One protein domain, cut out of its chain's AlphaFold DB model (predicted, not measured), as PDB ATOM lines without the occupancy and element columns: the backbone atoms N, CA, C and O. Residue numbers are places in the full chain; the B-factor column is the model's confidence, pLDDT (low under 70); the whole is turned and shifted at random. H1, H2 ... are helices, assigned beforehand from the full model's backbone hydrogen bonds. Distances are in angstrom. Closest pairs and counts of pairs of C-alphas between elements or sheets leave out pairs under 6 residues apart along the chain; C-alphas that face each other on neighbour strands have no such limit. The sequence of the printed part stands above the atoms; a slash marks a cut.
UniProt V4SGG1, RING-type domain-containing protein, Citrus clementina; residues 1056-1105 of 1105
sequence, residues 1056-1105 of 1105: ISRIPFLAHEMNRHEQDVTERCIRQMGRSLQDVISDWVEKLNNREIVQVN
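Overview. This is residues 1056 to 1105 of the 1105 residues of the protein "RING-type domain-containing protein" of Citrus clementina (UniProt V4SGG1). Two helices, H2 and H3, meet near their ends as an L, with the tiny helix H1 at the start of H2. The far end of H3, residues 1094 to 1098, sticks out with Arg 1099, and an unnamed tail follows to residue 1105. The printed part has 50 residues with three named helices, H1, H2, H3, and no named strand: all helix. It is only just loose, close to compact, with a radius of gyration of the C-alphas of 12.1 A and spans of 31 by 27 by 17 A.

Along the chain. H1, residues 1061 to 1064, begins at C-alpha (182.148, 161.046, 138.583) and is 6.3 A long. H2, residues 1068 to 1080, is 18.0 A long. H3, residues 1085 to 1098, is 19.9 A long and ends at C-alpha (181.568, 172.260, 163.276).

Arrangement. H1 and H2 touch only at the corner by their tight link, H2 with residues 1068 to 1071 alone; the closest C-alphas, of His 1064 and Gln 1071, are 6.3 A apart. H2 and H3 are close but not clearly touching, about perpendicular at 86 degrees; the closest C-alphas, of Ile 1078 and Leu 1085, are 6.9 A apart. H1 and H3 are apart. Every O i to N i+4 pair is within hydrogen-bond range in H2 and H3; H1 is too short for one.

Size, cuts and confidence. The C-alphas farthest apart, of His 1069 and Asn 1098, are 31.9 A apart. The printed part has no cut, and both links are tight. Mean pLDDT of the printed part is 71.5; residues 1099 to 1105 are among the 18 under 70.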
ATOM      1  N   ILE A1056     189.741 158.500 150.111       75.06
ATOM      2  CA  ILE A1056     189.119 158.888 148.836       75.06
ATOM      3  C   ILE A1056     190.207 159.417 147.896       75.06
ATOM      4  O   ILE A1056     190.668 160.547 148.007       75.06
ATOM      5  N   SER A1057     190.629 158.567 146.957       70.19
ATOM      6  CA  SER A1057     191.765 158.826 146.060       70.19
ATOM      7  C   SER A1057     191.415 159.545 144.751       70.19
ATOM      8  O   SER A1057     192.327 159.952 144.034       70.19
ATOM      9  N   ARG A1058     190.127 159.706 144.417       76.50
ATOM     10  CA  ARG A1058     189.659 160.447 143.231       76.50
ATOM     11  C   ARG A1058     188.263 161.033 143.454       76.50
ATOM     12  O   ARG A1058     187.445 160.423 144.140       76.50
ATOM     13  N   ILE A1059     187.986 162.183 142.833       79.25
ATOM     14  CA  ILE A1059     186.658 162.813 142.806       79.25
ATOM     15  C   ILE A1059     185.658 161.829 142.163       79.25
ATOM     16  O   ILE A1059     185.920 161.363 141.050       79.25
ATOM     17  N   PRO A1060     184.518 161.491 142.799       76.19
ATOM     18  CA  PRO A1060     183.501 160.640 142.183       76.19
ATOM     19  C   PRO A1060     182.909 161.285 140.924       76.19
ATOM     20  O   PRO A1060     182.551 162.456 140.952       76.19
ATOM     21  N   PHE A1061     182.714 160.521 139.842       58.81
ATOM     22  CA  PHE A1061     182.148 161.046 138.583       58.81
ATOM     23  C   PHE A1061     180.773 161.726 138.752       58.81
ATOM     24  O   PHE A1061     180.444 162.650 138.018       58.81
ATOM     25  N   LEU A1062     179.989 161.302 139.749       65.38
ATOM     26  CA  LEU A1062     178.693 161.898 140.088       65.38
ATOM     27  C   LEU A1062     178.786 163.326 140.656       65.38
ATOM     28  O   LEU A1062     177.776 164.018 140.643       65.38
ATOM     29  N   ALA A1063     179.953 163.777 141.133       68.44
ATOM     30  CA  ALA A1063     180.122 165.114 141.716       68.44
ATOM     31  C   ALA A1063     179.965 166.259 140.695       68.44
ATOM     32  O   ALA A1063     179.728 167.391 141.096       68.44
ATOM     33  N   HIS A1064     180.071 165.945 139.400       71.88
ATOM     34  CA  HIS A1064     179.869 166.865 138.276       71.88
ATOM     35  C   HIS A1064     178.862 166.295 137.261       71.88
ATOM     36  O   HIS A1064     179.033 166.452 136.060       71.88
ATOM     37  N   GLU A1065     177.873 165.510 137.706       67.56
ATOM     38  CA  GLU A1065     176.871 164.871 136.824       67.56
ATOM     39  C   GLU A1065     177.463 164.039 135.656       67.56
ATOM     40  O   GLU A1065     176.871 163.912 134.588       67.56
ATOM     41  N   MET A1066     178.629 163.412 135.867       68.00
ATOM     42  CA  MET A1066     179.467 162.726 134.860       68.00
ATOM     43  C   MET A1066     180.240 163.637 133.883       68.00
ATOM     44  O   MET A1066     180.957 163.114 133.023       68.00
ATOM     45  N   ASN A1067     180.187 164.966 134.026       67.19
ATOM     46  CA  ASN A1067     181.020 165.907 133.279       67.19
ATOM     47  C   ASN A1067     182.504 165.768 133.670       67.19
ATOM     48  O   ASN A1067     182.987 166.341 134.651       67.19
ATOM     49  N   ARG A1068     183.254 165.015 132.857       68.75
ATOM     50  CA  ARG A1068     184.702 164.828 133.034       68.75
ATOM     51  C   ARG A1068     185.498 166.123 132.897       68.75
ATOM     52  O   ARG A1068     186.530 166.247 133.543       68.75
ATOM     53  N   HIS A1069     185.048 167.082 132.085       66.19
ATOM     54  CA  HIS A1069     185.802 168.318 131.881       66.19
ATOM     55  C   HIS A1069     185.828 169.162 133.160       66.19
ATOM     56  O   HIS A1069     186.888 169.641 133.554       66.19
ATOM     57  N   GLU A1070     184.690 169.299 133.844       68.19
ATOM     58  CA  GLU A1070     184.647 169.938 135.164       68.19
ATOM     59  C   GLU A1070     185.428 169.139 136.210       68.19
ATOM     60  O   GLU A1070     186.245 169.724 136.912       68.19
ATOM     61  N   GLN A1071     185.271 167.810 136.251       76.75
ATOM     62  CA  GLN A1071     186.035 166.936 137.151       76.75
ATOM     63  C   GLN A1071     187.556 167.142 137.003       76.75
ATOM     64  O   GLN A1071     188.261 167.306 137.999       76.75
ATOM     65  N   ASP A1072     188.060 167.194 135.767       80.19
ATOM     66  CA  ASP A1072     189.480 167.398 135.468       80.19
ATOM     67  C   ASP A1072     189.921 168.864 135.657       80.19
ATOM     68  O   ASP A1072     191.106 169.123 135.878       80.19
ATOM     69  N   VAL A1073     189.016 169.850 135.580       82.69
ATOM     70  CA  VAL A1073     189.283 171.239 136.008       82.69
ATOM     71  C   VAL A1073     189.420 171.300 137.530       82.69
ATOM     72  O   VAL A1073     190.440 171.777 138.020       82.69
ATOM     73  N   THR A1074     188.469 170.748 138.284       78.06
ATOM     74  CA  THR A1074     188.495 170.715 139.753       78.06
ATOM     75  C   THR A1074     189.712 169.956 140.279       78.06
ATOM     76  O   THR A1074     190.386 170.443 141.188       78.06
ATOM     77  N   GLU A1075     190.077 168.818 139.678       82.38
ATOM     78  CA  GLU A1075     191.291 168.087 140.062       82.38
ATOM     79  C   GLU A1075     192.573 168.892 139.756       82.38
ATOM     80  O   GLU A1075     193.513 168.876 140.554       82.38
ATOM     81  N   ARG A1076     192.610 169.669 138.660       81.75
ATOM     82  CA  ARG A1076     193.708 170.617 138.382       81.75
ATOM     83  C   ARG A1076     193.760 171.758 139.399       81.75
ATOM     84  O   ARG A1076     194.850 172.058 139.879       81.75
ATOM     85  N   CYS A1077     192.627 172.350 139.774       78.44
ATOM     86  CA  CYS A1077     192.573 173.421 140.773       78.44
ATOM     87  C   CYS A1077     193.046 172.943 142.155       78.44
ATOM     88  O   CYS A1077     193.883 173.602 142.767       78.44
ATOM     89  N   ILE A1078     192.610 171.764 142.617       82.50
ATOM     90  CA  ILE A1078     193.071 171.178 143.891       82.50
ATOM     91  C   ILE A1078     194.595 170.964 143.875       82.50
ATOM     92  O   ILE A1078     195.284 171.369 144.813       82.50
ATOM     93  N   ARG A1079     195.143 170.422 142.776       81.00
ATOM     94  CA  ARG A1079     196.598 170.265 142.592       81.00
ATOM     95  C   ARG A1079     197.337 171.612 142.573       81.00
ATOM     96  O   ARG A1079     198.408 171.713 143.162       81.00
ATOM     97  N   GLN A1080     196.778 172.648 141.942       81.00
ATOM     98  CA  GLN A1080     197.342 174.009 141.931       81.00
ATOM     99  C   GLN A1080     197.323 174.677 143.316       81.00
ATOM    100  O   GLN A1080     198.224 175.449 143.627       81.00
ATOM    101  N   MET A1081     196.350 174.345 144.169       77.38
ATOM    102  CA  MET A1081     196.293 174.786 145.572       77.38
ATOM    103  C   MET A1081     197.288 174.050 146.492       77.38
ATOM    104  O   MET A1081     197.331 174.339 147.688       77.38
ATOM    105  N   GLY A1082     198.068 173.093 145.975       83.06
ATOM    106  CA  GLY A1082     199.078 172.358 146.744       83.06
ATOM    107  C   GLY A1082     198.513 171.395 147.797       83.06
ATOM    108  O   GLY A1082     199.256 170.967 148.677       83.06
ATOM    109  N   ARG A1083     197.219 171.057 147.724       82.56
ATOM    110  CA  ARG A1083     196.537 170.115 148.630       82.56
ATOM    111  C   ARG A1083     196.218 168.808 147.906       82.56
ATOM    112  O   ARG A1083     196.003 168.804 146.694       82.56
ATOM    113  N   SER A1084     196.133 167.696 148.631       82.94
ATOM    114  CA  SER A1084     195.513 166.477 148.110       82.94
ATOM    115  C   SER A1084     193.988 166.541 148.243       82.94
ATOM    116  O   SER A1084     193.436 167.291 149.052       82.94
ATOM    117  N   LEU A1085     193.287 165.701 147.477       82.19
ATOM    118  CA  LEU A1085     191.836 165.549 147.602       82.19
ATOM    119  C   LEU A1085     191.418 165.094 149.015       82.19
ATOM    120  O   LEU A1085     190.379 165.523 149.510       82.19
ATOM    121  N   GLN A1086     192.232 164.267 149.678       82.94
ATOM    122  CA  GLN A1086     191.955 163.802 151.038       82.94
ATOM    123  C   GLN A1086     192.068 164.939 152.063       82.94
ATOM    124  O   GLN A1086     191.289 164.960 153.014       82.94
ATOM    125  N   ASP A1087     192.965 165.908 151.856       82.12
ATOM    126  CA  ASP A1087     193.104 167.072 152.745       82.12
ATOM    127  C   ASP A1087     191.890 167.999 152.614       82.12
ATOM    128  O   ASP A1087     191.348 168.457 153.616       82.12
ATOM    129  N   VAL A1088     191.416 168.220 151.381       82.00
ATOM    130  CA  VAL A1088     190.192 168.993 151.104       82.00
ATOM    131  C   VAL A1088     188.965 168.313 151.718       82.00
ATOM    132  O   VAL A1088     188.171 168.971 152.380       82.00
ATOM    133  N   ILE A1089     188.828 166.992 151.568       80.56
ATOM    134  CA  ILE A1089     187.715 166.240 152.170       80.56
ATOM    135  C   ILE A1089     187.795 166.248 153.704       80.56
ATOM    136  O   ILE A1089     186.759 166.333 154.354       80.56
ATOM    137  N   SER A1090     188.993 166.195 154.292       80.38
ATOM    138  CA  SER A1090     189.167 166.274 155.753       80.38
ATOM    139  C   SER A1090     188.754 167.647 156.294       80.38
ATOM    140  O   SER A1090     187.939 167.710 157.210       80.38
ATOM    141  N   ASP A1091     189.219 168.730 155.660       80.88
ATOM    142  CA  ASP A1091     188.835 170.124 155.947       80.88
ATOM    143  C   ASP A1091     187.313 170.343 155.813       80.88
ATOM    144  O   ASP A1091     186.703 171.020 156.641       80.88
ATOM    145  N   TRP A1092     186.666 169.708 154.829       76.69
ATOM    146  CA  TRP A1092     185.208 169.752 154.666       76.69
ATOM    147  C   TRP A1092     184.453 168.921 155.713       76.69
ATOM    148  O   TRP A1092     183.393 169.343 156.164       76.69
ATOM    149  N   VAL A1093     184.967 167.757 156.121       75.81
ATOM    150  CA  VAL A1093     184.355 166.938 157.185       75.81
ATOM    151  C   VAL A1093     184.477 167.628 158.546       75.81
ATOM    152  O   VAL A1093     183.522 167.604 159.319       75.81
ATOM    153  N   GLU A1094     185.601 168.288 158.826       77.56
ATOM    154  CA  GLU A1094     185.784 169.107 160.029       77.56
ATOM    155  C   GLU A1094     184.788 170.278 160.056       77.56
ATOM    156  O   GLU A1094     184.008 170.397 161.001       77.56
ATOM    157  N   LYS A1095     184.687 171.045 158.963       73.81
ATOM    158  CA  LYS A1095     183.697 172.131 158.820       73.81
ATOM    159  C   LYS A1095     182.252 171.650 158.900       73.81
ATOM    160  O   LYS A1095     181.418 172.334 159.486       73.81
ATOM    161  N   LEU A1096     181.938 170.472 158.359       66.31
ATOM    162  CA  LEU A1096     180.606 169.871 158.469       66.31
ATOM    163  C   LEU A1096     180.270 169.508 159.924       66.31
ATOM    164  O   LEU A1096     179.163 169.790 160.379       66.31
ATOM    165  N   ASN A1097     181.223 168.934 160.667       66.75
ATOM    166  CA  ASN A1097     181.056 168.620 162.090       66.75
ATOM    167  C   ASN A1097     180.892 169.895 162.939       66.75
ATOM    168  O   ASN A1097     180.042 169.931 163.829       66.75
ATOM    169  N   ASN A1098     181.646 170.950 162.619       71.44
ATOM    170  CA  ASN A1098     181.568 172.260 163.276       71.44
ATOM    171  C   ASN A1098     180.349 173.102 162.841       71.44
ATOM    172  O   ASN A1098     180.078 174.134 163.451       71.44
ATOM    173  N   ARG A1099     179.593 172.661 161.821       63.38
ATOM    174  CA  ARG A1099     178.468 173.377 161.176       63.38
ATOM    175  C   ARG A1099     178.853 174.684 160.458       63.38
ATOM    176  O   ARG A1099     178.033 175.581 160.321       63.38
ATOM    177  N   GLU A1100     180.081 174.776 159.955       62.78
ATOM    178  CA  GLU A1100     180.639 175.964 159.282       62.78
ATOM    179  C   GLU A1100     180.288 176.066 157.779       62.78
ATOM    180  O   GLU A1100     180.642 177.044 157.119       62.78
ATOM    181  N   ILE A1101     179.608 175.066 157.204       54.94
ATOM    182  CA  ILE A1101     179.241 175.051 155.778       54.94
ATOM    183  C   ILE A1101     177.910 175.790 155.576       54.94
ATOM    184  O   ILE A1101     176.836 175.199 155.680       54.94
ATOM    185  N   VAL A1102     177.997 177.086 155.271       41.56
ATOM    186  CA  VAL A1102     176.840 177.943 154.959       41.56
ATOM    187  C   VAL A1102     176.170 177.498 153.654       41.56
ATOM    188  O   VAL A1102     176.834 177.253 152.644       41.56
ATOM    189  N   GLN A1103     174.840 177.413 153.671       33.50
ATOM    190  CA  GLN A1103     174.031 176.984 152.534       33.50
ATOM    191  C   GLN A1103     173.854 178.125 151.518       33.50
ATOM    192  O   GLN A1103     173.039 179.025 151.713       33.50
ATOM    193  N   VAL A1104     174.612 178.080 150.421       31.56
ATOM    194  CA  VAL A1104     174.378 178.933 149.243       31.56
ATOM    195  C   VAL A1104     173.262 178.303 148.402       31.56
ATOM    196  O   VAL A1104     173.349 177.117 148.077       31.56
ATOM    197  N   ASN A1105     172.221 179.086 148.096       28.59
ATOM    198  CA  ASN A1105     171.109 178.709 147.207       28.59
ATOM    199  C   ASN A1105     171.491 178.822 145.725       28.59
ATOM    200  O   ASN A1105     172.214 179.790 145.393       28.59
TER     201      ASN A1105